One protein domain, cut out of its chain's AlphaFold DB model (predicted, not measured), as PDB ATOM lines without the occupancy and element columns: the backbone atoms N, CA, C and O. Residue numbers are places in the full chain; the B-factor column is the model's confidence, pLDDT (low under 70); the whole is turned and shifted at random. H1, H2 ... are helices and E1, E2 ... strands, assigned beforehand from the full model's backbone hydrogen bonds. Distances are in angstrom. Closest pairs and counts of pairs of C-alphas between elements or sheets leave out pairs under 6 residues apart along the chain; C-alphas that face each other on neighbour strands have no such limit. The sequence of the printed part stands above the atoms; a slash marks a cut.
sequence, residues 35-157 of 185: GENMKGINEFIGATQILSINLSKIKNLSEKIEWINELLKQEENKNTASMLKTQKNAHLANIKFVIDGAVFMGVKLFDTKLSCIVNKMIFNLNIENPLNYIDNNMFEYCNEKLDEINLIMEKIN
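AT A GLANCE: This is residues 35 to 157 of the 185 residues of an uncharacterized protein of Helicobacter sp. MIT 14-3879 (UniProt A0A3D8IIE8). A long, thin rod is built along one long helix, H1: H2 folds back beside its second half as a helical hairpin, while the two-stranded hairpin E1 and E2 and the helix H4 lie along its first half and middle. The short H3 sits between H2 and H4. The 123 printed residues have four named helices and two named strands, in the order H1 H2 E1 E2 H3 H4; the sheet is antiparallel and the class mostly helix. The whole is loose, with a radius of gyration of the C-alphas of 17.5 A, and spans 63 by 25 by 17 A.

IN THESE COORDINATES: H1, residues 35 to 74, begins at C-alpha 35 (-14.304, 21.751, 62.399) and is 59.1 A long. H2, residues 78 to 101, measures 34.6 A. E1 is residues 112 to 118, E2 residues 121 to 127 and H3 residues 130 to 133. H4, residues 138 to 157, measures 28.5 A and ends at C-alpha 157 (-30.750, 21.297, 56.555).

HOW THE PARTS SIT: H1 touches H2 with residues 54 to 72 alone, at a shallow tilt of 4 degrees, opposite ways; the closest C-alphas, of Ile 58 and Ile 95, are 5.7 A apart. The closest C-alphas of H1 and E1, Ile 41 and Cys 116, are 5.8 A apart. E1 and E2 form a hairpin, with N 114 and O 125 at 2.8 A. H3 touches H4, closest at the C-alphas of Pro 130 and Met 138, 6.1 A, and only just touches H2, with 3 pairs of C-alphas within 8 A, the closest Lys 96 and Leu 131 at 7.6 A. H4 touches H1 at a shallow tilt of 22 degrees, opposite ways, closest at the C-alphas of Ser 62 and Phe 139, 5.2 A. H2 and H4 are apart. Every O i to N i+4 pair is within hydrogen-bond range in H2 and H4, 34 of 36 in H1; H3 is too short for one.

THE WHOLE: The C-alphas farthest apart, of Gly 35 and Asn 77, are 63.4 A apart. The printed part has no cut and no long link, and no printed residue is under 70 in pLDDT.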
ATOM      1  N   GLY A  35     -14.855  21.884  63.750       82.25
ATOM      2  CA  GLY A  35     -14.304  21.751  62.399       82.25
ATOM      3  C   GLY A  35     -14.399  20.324  61.854       82.25
ATOM      4  O   GLY A  35     -14.891  20.132  60.744       82.25
ATOM      5  N   GLU A  36     -14.010  19.329  62.652       85.31
ATOM      6  CA  GLU A  36     -14.093  17.913  62.263       85.31
ATOM      7  C   GLU A  36     -15.544  17.457  62.049       85.31
ATOM      8  O   GLU A  36     -15.844  16.789  61.059       85.31
ATOM      9  N   ASN A  37     -16.471  17.877  62.915       85.81
ATOM     10  CA  ASN A  37     -17.888  17.554  62.748       85.81
ATOM     11  C   ASN A  37     -18.459  18.166  61.461       85.81
ATOM     12  O   ASN A  37     -19.108  17.468  60.687       85.81
ATOM     13  N   MET A  38     -18.190  19.448  61.196       89.06
ATOM     14  CA  MET A  38     -18.670  20.112  59.978       89.06
ATOM     15  C   MET A  38     -18.057  19.515  58.712       89.06
ATOM     16  O   MET A  38     -18.743  19.391  57.698       89.06
ATOM     17  N   LYS A  39     -16.795  19.081  58.772       91.31
ATOM     18  CA  LYS A  39     -16.162  18.338  57.683       91.31
ATOM     19  C   LYS A  39     -16.903  17.027  57.407       91.31
ATOM     20  O   LYS A  39     -17.305  16.811  56.269       91.31
ATOM     21  N   GLY A  40     -17.161  16.215  58.433       90.56
ATOM     22  CA  GLY A  40     -17.901  14.958  58.274       90.56
ATOM     23  C   GLY A  40     -19.322  15.157  57.727       90.56
ATOM     24  O   GLY A  40     -19.783  14.382  56.891       90.56
ATOM     25  N   ILE A  41     -20.005  16.232  58.135       93.50
ATOM     26  CA  ILE A  41     -21.323  16.600  57.595       93.50
ATOM     27  C   ILE A  41     -21.221  16.956  56.105       93.50
ATOM     28  O   ILE A  41     -22.003  16.450  55.304       93.50
ATOM     29  N   ASN A  42     -20.245  17.778  55.716       94.19
ATOM     30  CA  ASN A  42     -20.046  18.168  54.319       94.19
ATOM     31  C   ASN A  42     -19.662  16.980  53.428       94.19
ATOM     32  O   ASN A  42     -20.135  16.880  52.298       94.19
ATOM     33  N   GLU A  43     -18.838  16.064  53.935       95.12
ATOM     34  CA  GLU A  43     -18.492  14.820  53.246       95.12
ATOM     35  C   GLU A  43     -19.728  13.941  53.033       95.12
ATOM     36  O   GLU A  43     -19.960  13.463  51.924       95.12
ATOM     37  N   PHE A  44     -20.574  13.794  54.055       95.94
ATOM     38  CA  PHE A  44     -21.830  13.056  53.938       95.94
ATOM     39  C   PHE A  44     -22.795  13.695  52.934       95.94
ATOM     40  O   PHE A  44     -23.367  12.991  52.102       95.94
ATOM     41  N   ILE A  45     -22.958  15.021  52.977       95.44
ATOM     42  CA  ILE A  45     -23.779  15.778  52.023       95.44
ATOM     43  C   ILE A  45     -23.262  15.562  50.596       95.44
ATOM     44  O   ILE A  45     -24.043  15.226  49.707       95.44
ATOM     45  N   GLY A  46     -21.949  15.690  50.380       96.31
ATOM     46  CA  GLY A  46     -21.326  15.491  49.072       96.31
ATOM     47  C   GLY A  46     -21.509  14.068  48.539       96.31
ATOM     48  O   GLY A  46     -21.940  13.886  47.398       96.31
ATOM     49  N   ALA A  47     -21.265  13.056  49.375       96.81
ATOM     50  CA  ALA A  47     -21.492  11.654  49.026       96.81
ATOM     51  C   ALA A  47     -22.961  11.396  48.651       96.81
ATOM     52  O   ALA A  47     -23.251  10.791  47.617       96.81
ATOM     53  N   THR A  48     -23.888  11.917  49.458       96.44
ATOM     54  CA  THR A  48     -25.336  11.770  49.264       96.44
ATOM     55  C   THR A  48     -25.810  12.439  47.972       96.44
ATOM     56  O   THR A  48     -26.621  11.870  47.242       96.44
ATOM     57  N   GLN A  49     -25.276  13.613  47.628       96.31
ATOM     58  CA  GLN A  49     -25.598  14.305  46.376       96.31
ATOM     59  C   GLN A  49     -25.138  13.521  45.144       96.31
ATOM     60  O   GLN A  49     -25.907  13.349  44.198       96.31
ATOM     61  N   ILE A  50     -23.906  13.004  45.153       96.75
ATOM     62  CA  ILE A  50     -23.397  12.183  44.044       96.75
ATOM     63  C   ILE A  50     -24.217  10.898  43.912       96.75
ATOM     64  O   ILE A  50     -24.539  10.483  42.795       96.75
ATOM     65  N   LEU A  51     -24.591  10.287  45.035       96.50
ATOM     66  CA  LEU A  51     -25.448   9.109  45.055       96.50
ATOM     67  C   LEU A  51     -26.828   9.415  44.451       96.50
ATOM     68  O   LEU A  51     -27.254   8.702  43.548       96.50
ATOM     69  N   SER A  52     -27.469  10.519  44.844       97.00
ATOM     70  CA  SER A  52     -28.755  10.976  44.290       97.00
ATOM     71  C   SER A  52     -28.706  11.225  42.778       97.00
ATOM     72  O   SER A  52     -29.584  10.781  42.032       97.00
ATOM     73  N   ILE A  53     -27.641  11.870  42.287       97.25
ATOM     74  CA  ILE A  53     -27.448  12.122  40.850       97.25
ATOM     75  C   ILE A  53     -27.347  10.804  40.077       97.25
ATOM     76  O   ILE A  53     -27.974  10.648  39.026       97.25
ATOM     77  N   ASN A  54     -26.553   9.852  40.568       97.56
ATOM     78  CA  ASN A  54     -26.392   8.564  39.898       97.56
ATOM     79  C   ASN A  54     -27.662   7.714  39.993       97.56
ATOM     80  O   ASN A  54     -28.068   7.132  38.990       97.56
ATOM     81  N   LEU A  55     -28.350   7.723  41.134       96.88
ATOM     82  CA  LEU A  55     -29.628   7.040  41.304       96.88
ATOM     83  C   LEU A  55     -30.715   7.610  40.377       96.88
ATOM     84  O   LEU A  55     -31.441   6.847  39.750       96.88
ATOM     85  N   SER A  56     -30.760   8.929  40.172       97.38
ATOM     86  CA  SER A  56     -31.660   9.563  39.192       97.38
ATOM     87  C   SER A  56     -31.370   9.124  37.753       97.38
ATOM     88  O   SER A  56     -32.289   8.886  36.969       97.38
ATOM     89  N   LYS A  57     -30.091   8.961  37.382       97.19
ATOM     90  CA  LYS A  57     -29.726   8.404  36.066       97.19
ATOM     91  C   LYS A  57     -30.207   6.960  35.922       97.19
ATOM     92  O   LYS A  57     -30.718   6.600  34.863       97.19
ATOM     93  N   ILE A  58     -30.056   6.154  36.975       97.00
ATOM     94  CA  ILE A  58     -30.525   4.764  37.002       97.00
ATOM     95  C   ILE A  58     -32.048   4.715  36.888       97.00
ATOM     96  O   ILE A  58     -32.551   3.965  36.055       97.00
ATOM     97  N   LYS A  59     -32.785   5.560  37.618       96.62
ATOM     98  CA  LYS A  59     -34.246   5.686  37.508       96.62
ATOM     99  C   LYS A  59     -34.687   5.910  36.057       96.62
ATOM    100  O   LYS A  59     -35.500   5.150  35.543       96.62
ATOM    101  N   ASN A  60     -34.087   6.878  35.365       95.88
ATOM    102  CA  ASN A  60     -34.428   7.183  33.969       95.88
ATOM    103  C   ASN A  60     -34.114   6.024  33.005       95.88
ATOM    104  O   ASN A  60     -34.770   5.859  31.978       95.88
ATOM    105  N   LEU A  61     -33.074   5.231  33.285       95.56
ATOM    106  CA  LEU A  61     -32.779   4.015  32.519       95.56
ATOM    107  C   LEU A  61     -33.759   2.883  32.857       95.56
ATOM    108  O   LEU A  61     -34.112   2.109  31.970       95.56
ATOM    109  N   SER A  62     -34.215   2.813  34.106       94.38
ATOM    110  CA  SER A  62     -35.183   1.825  34.594       94.38
ATOM    111  C   SER A  62     -36.545   2.007  33.932       94.38
ATOM    112  O   SER A  62     -37.096   1.039  33.423       94.38
ATOM    113  N   GLU A  63     -37.022   3.248  33.828       93.88
ATOM    114  CA  GLU A  63     -38.262   3.601  33.119       93.88
ATOM    115  C   GLU A  63     -38.228   3.144  31.649       93.88
ATOM    116  O   GLU A  63     -39.166   2.537  31.137       93.88
ATOM    117  N   LYS A  64     -37.091   3.344  30.967       93.44
ATOM    118  CA  LYS A  64     -36.903   2.864  29.587       93.44
ATOM    119  C   LYS A  64     -36.940   1.341  29.492       93.44
ATOM    120  O   LYS A  64     -37.452   0.803  28.515       93.44
ATOM    121  N   ILE A  65     -36.371   0.641  30.475       91.88
ATOM    122  CA  ILE A  65     -36.403  -0.826  30.530       91.88
ATOM    123  C   ILE A  65     -37.834  -1.325  30.747       91.88
ATOM    124  O   ILE A  65     -38.225  -2.304  30.114       91.88
ATOM    125  N   GLU A  66     -38.608  -0.662  31.604       91.38
ATOM    126  CA  GLU A  66     -40.014  -0.982  31.847       91.38
ATOM    127  C   GLU A  66     -40.846  -0.823  30.571       91.38
ATOM    128  O   GLU A  66     -41.487  -1.782  30.142       91.38
ATOM    129  N   TRP A  67     -40.697   0.304  29.872       91.06
ATOM    130  CA  TRP A  67     -41.328   0.527  28.571       91.06
ATOM    131  C   TRP A  67     -40.960  -0.553  27.536       91.06
ATOM    132  O   TRP A  67     -41.822  -1.088  26.841       91.06
ATOM    133  N   ILE A  68     -39.683  -0.955  27.465       90.44
ATOM    134  CA  ILE A  68     -39.249  -2.055  26.584       90.44
ATOM    135  C   ILE A  68     -39.888  -3.391  26.992       90.44
ATOM    136  O   ILE A  68     -40.260  -4.183  26.124       90.44
ATOM    137  N   ASN A  69     -40.015  -3.671  28.292       89.88
ATOM    138  CA  ASN A  69     -40.651  -4.897  28.777       89.88
ATOM    139  C   ASN A  69     -42.138  -4.951  28.402       89.88
ATOM    140  O   ASN A  69     -42.636  -6.031  28.088       89.88
ATOM    141  N   GLU A  70     -42.844  -3.820  28.423       90.12
ATOM    142  CA  GLU A  70     -44.237  -3.735  27.977       90.12
ATOM    143  C   GLU A  70     -44.375  -4.005  26.479       90.12
ATOM    144  O   GLU A  70     -45.197  -4.832  26.082       90.12
ATOM    145  N   LEU A  71     -43.514  -3.400  25.653       90.25
ATOM    146  CA  LEU A  71     -43.487  -3.661  24.210       90.25
ATOM    147  C   LEU A  71     -43.201  -5.132  23.897       90.25
ATOM    148  O   LEU A  71     -43.860  -5.734  23.054       90.25
ATOM    149  N   LEU A  72     -42.260  -5.748  24.619       89.38
ATOM    150  CA  LEU A  72     -41.930  -7.165  24.453       89.38
ATOM    151  C   LEU A  72     -43.107  -8.109  24.747       89.38
ATOM    152  O   LEU A  72     -43.110  -9.221  24.225       89.38
ATOM    153  N   LYS A  73     -44.088  -7.700  25.565       87.94
ATOM    154  CA  LYS A  73     -45.304  -8.497  25.819       87.94
ATOM    155  C   LYS A  73     -46.289  -8.458  24.648       87.94
ATOM    156  O   LYS A  73     -47.100  -9.368  24.529       87.94
ATOM    157  N   GLN A  74     -46.241  -7.410  23.826       87.31
ATOM    158  CA  GLN A  74     -47.167  -7.177  22.713       87.31
ATOM    159  C   GLN A  74     -46.579  -7.586  21.352       87.31
ATOM    160  O   GLN A  74     -47.315  -7.739  20.383       87.31
ATOM    161  N   GLU A  75     -45.259  -7.757  21.267       82.75
ATOM    162  CA  GLU A  75     -44.552  -7.991  20.009       82.75
ATOM    163  C   GLU A  75     -44.517  -9.479  19.615       82.75
ATOM    164  O   GLU A  75     -43.859 -10.300  20.259       82.75
ATOM    165  N   GLU A  76     -45.162  -9.828  18.499       78.12
ATOM    166  CA  GLU A  76     -45.148 -11.189  17.939       78.12
ATOM    167  C   GLU A  76     -43.958 -11.430  16.983       78.12
ATOM    168  O   GLU A  76     -43.563 -12.577  16.732       78.12
ATOM    169  N   ASN A  77     -43.336 -10.367  16.455       86.50
ATOM    170  CA  ASN A  77     -42.224 -10.481  15.515       86.50
ATOM    171  C   ASN A  77     -40.897 -10.804  16.224       86.50
ATOM    172  O   ASN A  77     -40.332  -9.995  16.964       86.50
ATOM    173  N   LYS A  78     -40.325 -11.974  15.908       84.12
ATOM    174  CA  LYS A  78     -39.057 -12.458  16.485       84.12
ATOM    175  C   LYS A  78     -37.867 -11.519  16.251       84.12
ATOM    176  O   LYS A  78     -37.013 -11.412  17.132       84.12
ATOM    177  N   ASN A  79     -37.802 -10.838  15.107       86.25
ATOM    178  CA  ASN A  79     -36.690  -9.936  14.791       86.25
ATOM    179  C   ASN A  79     -36.757  -8.661  15.642       86.25
ATOM    180  O   ASN A  79     -35.760  -8.274  16.256       86.25
ATOM    181  N   THR A  80     -37.945  -8.058  15.753       86.50
ATOM    182  CA  THR A  80     -38.187  -6.874  16.592       86.50
ATOM    183  C   THR A  80     -37.969  -7.193  18.070       86.50
ATOM    184  O   THR A  80     -37.246  -6.475  18.762       86.50
ATOM    185  N   ALA A  81     -38.488  -8.331  18.541       88.31
ATOM    186  CA  ALA A  81     -38.291  -8.788  19.913       88.31
ATOM    187  C   ALA A  81     -36.805  -9.016  20.249       88.31
ATOM    188  O   ALA A  81     -36.357  -8.698  21.353       88.31
ATOM    189  N   SER A  82     -36.008  -9.529  19.305       89.12
ATOM    190  CA  SER A  82     -34.557  -9.662  19.489       89.12
ATOM    191  C   SER A  82     -33.865  -8.302  19.608       89.12
ATOM    192  O   SER A  82     -32.983  -8.141  20.451       89.12
ATOM    193  N   MET A  83     -34.259  -7.314  18.799       90.75
ATOM    194  CA  MET A  83     -33.683  -5.967  18.848       90.75
ATOM    195  C   MET A  83     -33.994  -5.264  20.177       90.75
ATOM    196  O   MET A  83     -33.091  -4.716  20.812       90.75
ATOM    197  N   LEU A  84     -35.242  -5.362  20.648       91.19
ATOM    198  CA  LEU A  84     -35.677  -4.822  21.940       91.19
ATOM    199  C   LEU A  84     -34.929  -5.463  23.118       91.19
ATOM    200  O   LEU A  84     -34.503  -4.761  24.036       91.19
ATOM    201  N   LYS A  85     -34.682  -6.781  23.081       91.56
ATOM    202  CA  LYS A  85     -33.852  -7.462  24.093       91.56
ATOM    203  C   LYS A  85     -32.418  -6.939  24.110       91.56
ATOM    204  O   LYS A  85     -31.877  -6.689  25.187       91.56
ATOM    205  N   THR A  86     -31.808  -6.733  22.944       93.75
ATOM    206  CA  THR A  86     -30.468  -6.132  22.849       93.75
ATOM    207  C   THR A  86     -30.452  -4.724  23.443       93.75
ATOM    208  O   THR A  86     -29.547  -4.393  24.209       93.75
ATOM    209  N   GLN A  87     -31.476  -3.916  23.163       93.00
ATOM    210  CA  GLN A  87     -31.603  -2.572  23.723       93.00
ATOM    211  C   GLN A  87     -31.782  -2.588  25.250       93.00
ATOM    212  O   GLN A  87     -31.110  -1.833  25.954       93.00
ATOM    213  N   LYS A  88     -32.615  -3.491  25.785       93.06
ATOM    214  CA  LYS A  88     -32.747  -3.712  27.234       93.06
ATOM    215  C   LYS A  88     -31.396  -4.049  27.867       93.06
ATOM    216  O   LYS A  88     -31.015  -3.438  28.862       93.06
ATOM    217  N   ASN A  89     -30.648  -4.975  27.269       93.88
ATOM    218  CA  ASN A  89     -29.331  -5.371  27.768       93.88
ATOM    219  C   ASN A  89     -28.323  -4.213  27.733       93.88
ATOM    220  O   ASN A  89     -27.534  -4.068  28.665       93.88
ATOM    221  N   ALA A  90     -28.375  -3.352  26.711       95.19
ATOM    222  CA  ALA A  90     -27.554  -2.146  26.656       95.19
ATOM    223  C   ALA A  90     -27.890  -1.169  27.798       95.19
ATOM    224  O   ALA A  90     -26.987  -0.625  28.434       95.19
ATOM    225  N   HIS A  91     -29.174  -0.981  28.118       94.75
ATOM    226  CA  HIS A  91     -29.576  -0.164  29.266       94.75
ATOM    227  C   HIS A  91     -29.127  -0.769  30.603       94.75
ATOM    228  O   HIS A  91     -28.615  -0.032  31.442       94.75
ATOM    229  N   LEU A  92     -29.220  -2.091  30.780       95.25
ATOM    230  CA  LEU A  92     -28.704  -2.776  31.974       95.25
ATOM    231  C   LEU A  92     -27.183  -2.624  32.124       95.25
ATOM    232  O   LEU A  92     -26.692  -2.350  33.219       95.25
ATOM    233  N   ALA A  93     -26.432  -2.734  31.025       95.81
ATOM    234  CA  ALA A  93     -24.991  -2.495  31.028       95.81
ATOM    235  C   ALA A  93     -24.650  -1.045  31.412       95.81
ATOM    236  O   ALA A  93     -23.727  -0.813  32.193       95.81
ATOM    237  N   ASN A  94     -25.429  -0.073  30.930       96.44
ATOM    238  CA  ASN A  94     -25.267   1.331  31.309       96.44
ATOM    239  C   ASN A  94     -25.571   1.571  32.792       96.44
ATOM    240  O   ASN A  94     -24.845   2.318  33.440       96.44
ATOM    241  N   ILE A  95     -26.602   0.927  33.350       96.38
ATOM    242  CA  ILE A  95     -26.892   0.997  34.792       96.38
ATOM    243  C   ILE A  95     -25.702   0.461  35.589       96.38
ATOM    244  O   ILE A  95     -25.232   1.131  36.506       96.38
ATOM    245  N   LYS A  96     -25.158  -0.695  35.194       96.62
ATOM    246  CA  LYS A  96     -23.963  -1.261  35.828       96.62
ATOM    247  C   LYS A  96     -22.779  -0.292  35.786       96.62
ATOM    248  O   LYS A  96     -22.140  -0.074  36.807       96.62
ATOM    249  N   PHE A  97     -22.533   0.342  34.640       96.44
ATOM    250  CA  PHE A  97     -21.481   1.349  34.505       96.44
ATOM    251  C   PHE A  97     -21.692   2.554  35.438       96.44
ATOM    252  O   PHE A  97     -20.740   3.036  36.047       96.44
ATOM    253  N   VAL A  98     -22.935   3.026  35.589       96.94
ATOM    254  CA  VAL A  98     -23.268   4.116  36.521       96.94
ATOM    255  C   VAL A  98     -23.018   3.704  37.973       96.94
ATOM    256  O   VAL A  98     -22.486   4.503  38.739       96.94
ATOM    257  N   ILE A  99     -23.358   2.469  38.347       95.88
ATOM    258  CA  ILE A  99     -23.115   1.932  39.694       95.88
ATOM    259  C   ILE A  99     -21.616   1.839  39.980       95.88
ATOM    260  O   ILE A  99     -21.151   2.342  41.001       95.88
ATOM    261  N   ASP A 100     -20.851   1.245  39.065       94.62
ATOM    262  CA  ASP A 100     -19.405   1.072  39.220       94.62
ATOM    263  C   ASP A 100     -18.656   2.415  39.240       94.62
ATOM    264  O   ASP A 100     -17.645   2.553  39.931       94.62
ATOM    265  N   GLY A 101     -19.167   3.418  38.517       94.12
ATOM    266  CA  GLY A 101     -18.626   4.776  38.489       94.12
ATOM    267  C   GLY A 101     -19.061   5.673  39.655       94.12
ATOM    268  O   GLY A 101     -18.514   6.767  39.810       94.12
ATOM    269  N   ALA A 102     -20.025   5.256  40.478       95.94
ATOM    270  CA  ALA A 102     -20.511   6.047  41.605       95.94
ATOM    271  C   ALA A 102     -19.558   5.935  42.802       95.94
ATOM    272  O   ALA A 102     -19.718   5.095  43.691       95.94
ATOM    273  N   VAL A 103     -18.552   6.810  42.808       95.31
ATOM    274  CA  VAL A 103     -17.486   6.862  43.812       95.31
ATOM    275  C   VAL A 103     -17.375   8.273  44.389       95.31
ATOM    276  O   VAL A 103     -17.400   9.258  43.651       95.31
ATOM    277  N   PHE A 104     -17.191   8.374  45.704       95.88
ATOM    278  CA  PHE A 104     -16.843   9.613  46.396       95.88
ATOM    279  C   PHE A 104     -15.619   9.377  47.272       95.88
ATOM    280  O   PHE A 104     -15.570   8.411  48.027       95.88
ATOM    281  N   MET A 105     -14.603  10.235  47.146       92.50
ATOM    282  CA  MET A 105     -13.340  10.109  47.892       92.50
ATOM    283  C   MET A 105     -12.690   8.710  47.796       92.50
ATOM    284  O   MET A 105     -12.090   8.223  48.747       92.50
ATOM    285  N   GLY A 106     -12.815   8.050  46.639       92.38
ATOM    286  CA  GLY A 106     -12.273   6.705  46.404       92.38
ATOM    287  C   GLY A 106     -13.121   5.555  46.962       92.38
ATOM    288  O   GLY A 106     -12.763   4.397  46.762       92.38
ATOM    289  N   VAL A 107     -14.254   5.847  47.606       92.62
ATOM    290  CA  VAL A 107     -15.180   4.855  48.167       92.62
ATOM    291  C   VAL A 107     -16.422   4.733  47.283       92.62
ATOM    292  O   VAL A 107     -16.984   5.741  46.850       92.62
ATOM    293  N   LYS A 108     -16.852   3.499  46.996       95.56
ATOM    294  CA  LYS A 108     -18.103   3.237  46.270       95.56
ATOM    295  C   LYS A 108     -19.304   3.714  47.086       95.56
ATOM    296  O   LYS A 108     -19.282   3.654  48.309       95.56
ATOM    297  N   LEU A 109     -20.341   4.191  46.409       95.88
ATOM    298  CA  LEU A 109     -21.528   4.735  47.074       95.88
ATOM    299  C   LEU A 109     -22.667   3.719  47.210       95.88
ATOM    300  O   LEU A 109     -23.397   3.759  48.196       95.88
ATOM    301  N   PHE A 110     -22.811   2.810  46.245       95.19
ATOM    302  CA  PHE A 110     -23.762   1.700  46.338       95.19
ATOM    303  C   PHE A 110     -23.228   0.595  47.254       95.19
ATOM    304  O   PHE A 110     -22.012   0.432  47.398       95.19
ATOM    305  N   ASP A 111     -24.146  -0.140  47.885       95.12
ATOM    306  CA  ASP A 111     -23.866  -1.205  48.860       95.12
ATOM    307  C   ASP A 111     -22.977  -0.740  50.029       95.12
ATOM    308  O   ASP A 111     -22.254  -1.520  50.650       95.12
ATOM    309  N   THR A 112     -23.009   0.563  50.321       93.81
ATOM    310  CA  THR A 112     -22.173   1.206  51.332       93.81
ATOM    311  C   THR A 112     -23.046   2.008  52.283       93.81
ATOM    312  O   THR A 112     -23.847   2.847  51.874       93.81
ATOM    313  N   LYS A 113     -22.859   1.777  53.585       94.31
ATOM    314  CA  LYS A 113     -23.558   2.523  54.629       94.31
ATOM    315  C   LYS A 113     -22.847   3.848  54.890       94.31
ATOM    316  O   LYS A 113     -21.773   3.877  55.488       94.31
ATOM    317  N   LEU A 114     -23.473   4.942  54.480       93.31
ATOM    318  CA  LEU A 114     -23.043   6.301  54.784       93.31
ATOM    319  C   LEU A 114     -23.652   6.740  56.117       93.31
ATOM    320  O   LEU A 114     -24.803   6.414  56.415       93.31
ATOM    321  N   SER A 115     -22.905   7.500  56.917       92.75
ATOM    322  CA  SER A 115     -23.433   8.053  58.167       92.75
ATOM    323  C   SER A 115     -22.797   9.385  58.536       92.75
ATOM    324  O   SER A 115     -21.639   9.631  58.199       92.75
ATOM    325  N   CYS A 116     -23.543  10.236  59.237       92.19
ATOM    326  CA  CYS A 116     -23.026  11.470  59.823       92.19
ATOM    327  C   CYS A 116     -23.756  11.826  61.118       92.19
ATOM    328  O   CYS A 116     -24.827  11.289  61.415       92.19
ATOM    329  N   ILE A 117     -23.168  12.738  61.895       89.25
ATOM    330  CA  ILE A 117     -23.747  13.232  63.144       89.25
ATOM    331  C   ILE A 117     -23.986  14.736  63.018       89.25
ATOM    332  O   ILE A 117     -23.034  15.500  62.884       89.25
ATOM    333  N   VAL A 118     -25.244  15.164  63.118       89.12
ATOM    334  CA  VAL A 118     -25.646  16.583  63.134       89.12
ATOM    335  C   VAL A 118     -26.382  16.847  64.441       89.12
ATOM    336  O   VAL A 118     -27.372  16.181  64.736       89.12
ATOM    337  N   ASN A 119     -25.896  17.785  65.257       85.31
ATOM    338  CA  ASN A 119     -26.498  18.159  66.548       85.31
ATOM    339  C   ASN A 119     -26.874  16.948  67.429       85.31
ATOM    340  O   ASN A 119     -27.974  16.869  67.971       85.31
ATOM    341  N   LYS A 120     -25.941  15.990  67.566       83.75
ATOM    342  CA  LYS A 120     -26.081  14.725  68.324       83.75
ATOM    343  C   LYS A 120     -27.074  13.707  67.739       83.75
ATOM    344  O   LYS A 120     -27.251  12.648  68.334       83.75
ATOM    345  N   MET A 121     -27.686  13.977  66.587       87.12
ATOM    346  CA  MET A 121     -28.472  12.993  65.841       87.12
ATOM    347  C   MET A 121     -27.627  12.300  64.784       87.12
ATOM    348  O   MET A 121     -26.865  12.950  64.075       87.12
ATOM    349  N   ILE A 122     -27.795  10.982  64.673       90.50
ATOM    350  CA  ILE A 122     -27.109  10.158  63.679       90.50
ATOM    351  C   ILE A 122     -28.028   9.986  62.474       90.50
ATOM    352  O   ILE A 122     -29.135   9.462  62.603       90.50
ATOM    353  N   PHE A 123     -27.544  10.385  61.306       92.94
ATOM    354  CA  PHE A 123     -28.166  10.097  60.023       92.94
ATOM    355  C   PHE A 123     -27.430   8.933  59.383       92.94
ATOM    356  O   PHE A 123     -26.204   8.880  59.415       92.94
ATOM    357  N   ASN A 124     -28.183   7.992  58.824       93.50
ATOM    358  CA  ASN A 124     -27.644   6.855  58.097       93.50
ATOM    359  C   ASN A 124     -28.348   6.771  56.750       93.50
ATOM    360  O   ASN A 124     -29.557   6.972  56.685       93.50
ATOM    361  N   LEU A 125     -27.594   6.431  55.715       94.12
ATOM    362  CA  LEU A 125     -28.113   6.168  54.386       94.12
ATOM    363  C   LEU A 125     -27.441   4.908  53.853       94.12
ATOM    364  O   LEU A 125     -26.220   4.773  53.921       94.12
ATOM    365  N   ASN A 126     -28.239   3.978  53.345       94.50
ATOM    366  CA  ASN A 126     -27.746   2.796  52.656       94.50
ATOM    367  C   ASN A 126     -28.605   2.563  51.417       94.50
ATOM    368  O   ASN A 126     -29.826   2.410  51.524       94.50
ATOM    369  N   ILE A 127     -27.954   2.540  50.259       94.69
ATOM    370  CA  ILE A 127     -28.600   2.268  48.979       94.69
ATOM    371  C   ILE A 127     -27.923   1.048  48.387       94.69
ATOM    372  O   ILE A 127     -26.738   1.073  48.052       94.69
ATOM    373  N   GLU A 128     -28.692  -0.025  48.309       95.19
ATOM    374  CA  GLU A 128     -28.262  -1.280  47.712       95.19
ATOM    375  C   GLU A 128     -28.188  -1.136  46.195       95.19
ATOM    376  O   GLU A 128     -28.766  -0.224  45.597       95.19
ATOM    377  N   ASN A 129     -27.474  -2.054  45.560       94.12
ATOM    378  CA  ASN A 129     -27.396  -2.134  44.115       94.12
ATOM    379  C   ASN A 129     -28.803  -2.257  43.479       94.12
ATOM    380  O   ASN A 129     -29.458  -3.293  43.643       94.12
ATOM    381  N   PRO A 130     -29.253  -1.269  42.675       93.38
ATOM    382  CA  PRO A 130     -30.573  -1.304  42.042       93.38
ATOM    383  C   PRO A 130     -30.778  -2.489  41.088       93.38
ATOM    384  O   PRO A 130     -31.913  -2.893  40.847       93.38
ATOM    385  N   LEU A 131     -29.697  -3.095  40.575       92.69
ATOM    386  CA  LEU A 131     -29.777  -4.288  39.724       92.69
ATOM    387  C   LEU A 131     -30.354  -5.508  40.460       92.69
ATOM    388  O   LEU A 131     -30.817  -6.438  39.805       92.69
ATOM    389  N   ASN A 132     -30.393  -5.502  41.795       91.94
ATOM    390  CA  ASN A 132     -31.069  -6.542  42.574       91.94
ATOM    391  C   ASN A 132     -32.601  -6.517  42.385       91.94
ATOM    392  O   ASN A 132     -33.274  -7.492  42.707       91.94
ATOM    393  N   TYR A 133     -33.148  -5.428  41.832       90.94
ATOM    394  CA  TYR A 133     -34.585  -5.186  41.678       90.94
ATOM    395  C   TYR A 133     -35.046  -5.184  40.214       90.94
ATOM    396  O   TYR A 133     -36.132  -4.695  39.915       90.94
ATOM    397  N   ILE A 134     -34.257  -5.742  39.285       85.31
ATOM    398  CA  ILE A 134     -34.617  -5.804  37.851       85.31
ATOM    399  C   ILE A 134     -36.002  -6.436  37.638       85.31
ATOM    400  O   ILE A 134     -36.757  -5.962  36.789       85.31
ATOM    401  N   ASP A 135     -36.331  -7.469  38.417       80.62
ATOM    402  CA  ASP A 135     -37.604  -8.192  38.323       80.62
ATOM    403  C   ASP A 135     -38.687  -7.639  39.272       80.62
ATOM    404  O   ASP A 135     -39.874  -7.836  39.030       80.62
ATOM    405  N   ASN A 136     -38.287  -6.900  40.315       79.12
ATOM    406  CA  ASN A 136     -39.147  -6.379  41.387       79.12
ATOM    407  C   ASN A 136     -39.281  -4.847  41.321       79.12
ATOM    408  O   ASN A 136     -39.121  -4.164  42.327       79.12
ATOM    409  N   ASN A 137     -39.539  -4.312  40.126       86.12
ATOM    410  CA  ASN A 137     -39.760  -2.883  39.883       86.12
ATOM    411  C   ASN A 137     -38.612  -1.956  40.350       86.12
ATOM    412  O   ASN A 137     -38.742  -1.137  41.260       86.12
ATOM    413  N   MET A 138     -37.469  -2.044  39.664       93.25
ATOM    414  CA  MET A 138     -36.299  -1.177  39.880       93.25
ATOM    415  C   MET A 138     -36.623   0.328  39.839       93.25
ATOM    416  O   MET A 138     -35.958   1.112  40.519       93.25
ATOM    417  N   PHE A 139     -37.615   0.751  39.046       93.38
ATOM    418  CA  PHE A 139     -38.009   2.158  38.952       93.38
ATOM    419  C   PHE A 139     -38.599   2.671  40.271       93.38
ATOM    420  O   PHE A 139     -38.173   3.715  40.768       93.38
ATOM    421  N   GLU A 140     -39.526   1.912  40.855       94.06
ATOM    422  CA  GLU A 140     -40.153   2.226  42.139       94.06
ATOM    423  C   GLU A 140     -39.121   2.256  43.269       94.06
ATOM    424  O   GLU A 140     -39.037   3.254  43.983       94.06
ATOM    425  N   TYR A 141     -38.224   1.263  43.324       95.50
ATOM    426  CA  TYR A 141     -37.099   1.260  44.264       95.50
ATOM    427  C   TYR A 141     -36.256   2.543  44.177       95.50
ATOM    428  O   TYR A 141     -35.935   3.170  45.190       95.50
ATOM    429  N   CYS A 142     -35.891   2.963  42.959       95.75
ATOM    430  CA  CYS A 142     -35.098   4.177  42.777       95.75
ATOM    431  C   CYS A 142     -35.859   5.431  43.226       95.75
ATOM    432  O   CYS A 142     -35.238   6.345  43.765       95.75
ATOM    433  N   ASN A 143     -37.175   5.487  43.011       95.62
ATOM    434  CA  ASN A 143     -38.020   6.585  43.480       95.62
ATOM    435  C   ASN A 143     -38.042   6.669  45.006       95.62
ATOM    436  O   ASN A 143     -37.693   7.710  45.555       95.62
ATOM    437  N   GLU A 144     -38.366   5.565  45.679       96.19
ATOM    438  CA  GLU A 144     -38.420   5.516  47.143       96.19
ATOM    439  C   GLU A 144     -37.087   5.938  47.767       96.19
ATOM    440  O   GLU A 144     -37.045   6.707  48.729       96.19
ATOM    441  N   LYS A 145     -35.973   5.479  47.188       96.06
ATOM    442  CA  LYS A 145     -34.632   5.824  47.664       96.06
ATOM    443  C   LYS A 145     -34.231   7.269  47.379       96.06
ATOM    444  O   LYS A 145     -33.509   7.858  48.183       96.06
ATOM    445  N   LEU A 146     -34.706   7.871  46.288       97.00
ATOM    446  CA  LEU A 146     -34.536   9.309  46.053       97.00
ATOM    447  C   LEU A 146     -35.340  10.138  47.058       97.00
ATOM    448  O   LEU A 146     -34.817  11.124  47.577       97.00
ATOM    449  N   ASP A 147     -36.562   9.721  47.381       96.88
ATOM    450  CA  ASP A 147     -37.392  10.389  48.385       96.88
ATOM    451  C   ASP A 147     -36.786  10.261  49.790       96.88
ATOM    452  O   ASP A 147     -36.731  11.243  50.533       96.88
ATOM    453  N   GLU A 148     -36.230   9.091  50.135       96.56
ATOM    454  CA  GLU A 148     -35.461   8.886  51.369       96.56
ATOM    455  C   GLU A 148     -34.267   9.851  51.451       96.56
ATOM    456  O   GLU A 148     -34.070  10.507  52.480       96.56
ATOM    457  N   ILE A 149     -33.495   9.983  50.365       96.19
ATOM    458  CA  ILE A 149     -32.377  10.932  50.287       96.19
ATOM    459  C   ILE A 149     -32.866  12.366  50.510       96.19
ATOM    460  O   ILE A 149     -32.286  13.084  51.328       96.19
ATOM    461  N   ASN A 150     -33.919  12.789  49.809       95.69
ATOM    462  CA  ASN A 150     -34.454  14.145  49.921       95.69
ATOM    463  C   ASN A 150     -34.895  14.441  51.358       95.69
ATOM    464  O   ASN A 150     -34.495  15.455  51.928       95.69
ATOM    465  N   LEU A 151     -35.608  13.506  51.991       95.56
ATOM    466  CA  LEU A 151     -36.045  13.632  53.377       95.56
ATOM    467  C   LEU A 151     -34.867  13.738  54.358       95.56
ATOM    468  O   LEU A 151     -34.917  14.515  55.313       95.56
ATOM    469  N   ILE A 152     -33.801  12.955  54.161       94.31
ATOM    470  CA  ILE A 152     -32.588  13.042  54.989       94.31
ATOM    471  C   ILE A 152     -31.918  14.405  54.810       94.31
ATOM    472  O   ILE A 152     -31.562  15.045  55.799       94.31
ATOM    473  N   MET A 153     -31.782  14.873  53.570       94.06
ATOM    474  CA  MET A 153     -31.166  16.163  53.254       94.06
ATOM    475  C   MET A 153     -31.964  17.334  53.841       94.06
ATOM    476  O   MET A 153     -31.377  18.244  54.426       94.06
ATOM    477  N   GLU A 154     -33.294  17.294  53.770       94.06
ATOM    478  CA  GLU A 154     -34.176  18.274  54.410       94.06
ATOM    479  C   GLU A 154     -34.026  18.278  55.931       94.06
ATOM    480  O   GLU A 154     -33.881  19.341  56.537       94.06
ATOM    481  N   LYS A 155     -33.990  17.096  56.561       92.69
ATOM    482  CA  LYS A 155     -33.781  16.976  58.011       92.69
ATOM    483  C   LYS A 155     -32.420  17.518  58.435       92.69
ATOM    484  O   LYS A 155     -32.342  18.210  59.448       92.69
ATOM    485  N   ILE A 156     -31.362  17.234  57.676       91.50
ATOM    486  CA  ILE A 156     -30.023  17.780  57.930       91.50
ATOM    487  C   ILE A 156     -30.051  19.304  57.813       91.50
ATOM    488  O   ILE A 156     -29.602  19.983  58.733       91.50
ATOM    489  N   ASN A 157     -30.640  19.851  56.748       91.12
ATOM    490  CA  ASN A 157     -30.750  21.297  56.555       91.12
ATOM    491  C   ASN A 157     -31.554  21.971  57.673       91.12
ATOM    492  O   ASN A 157     -31.121  22.987  58.208       91.12
TER     493      ASN A 157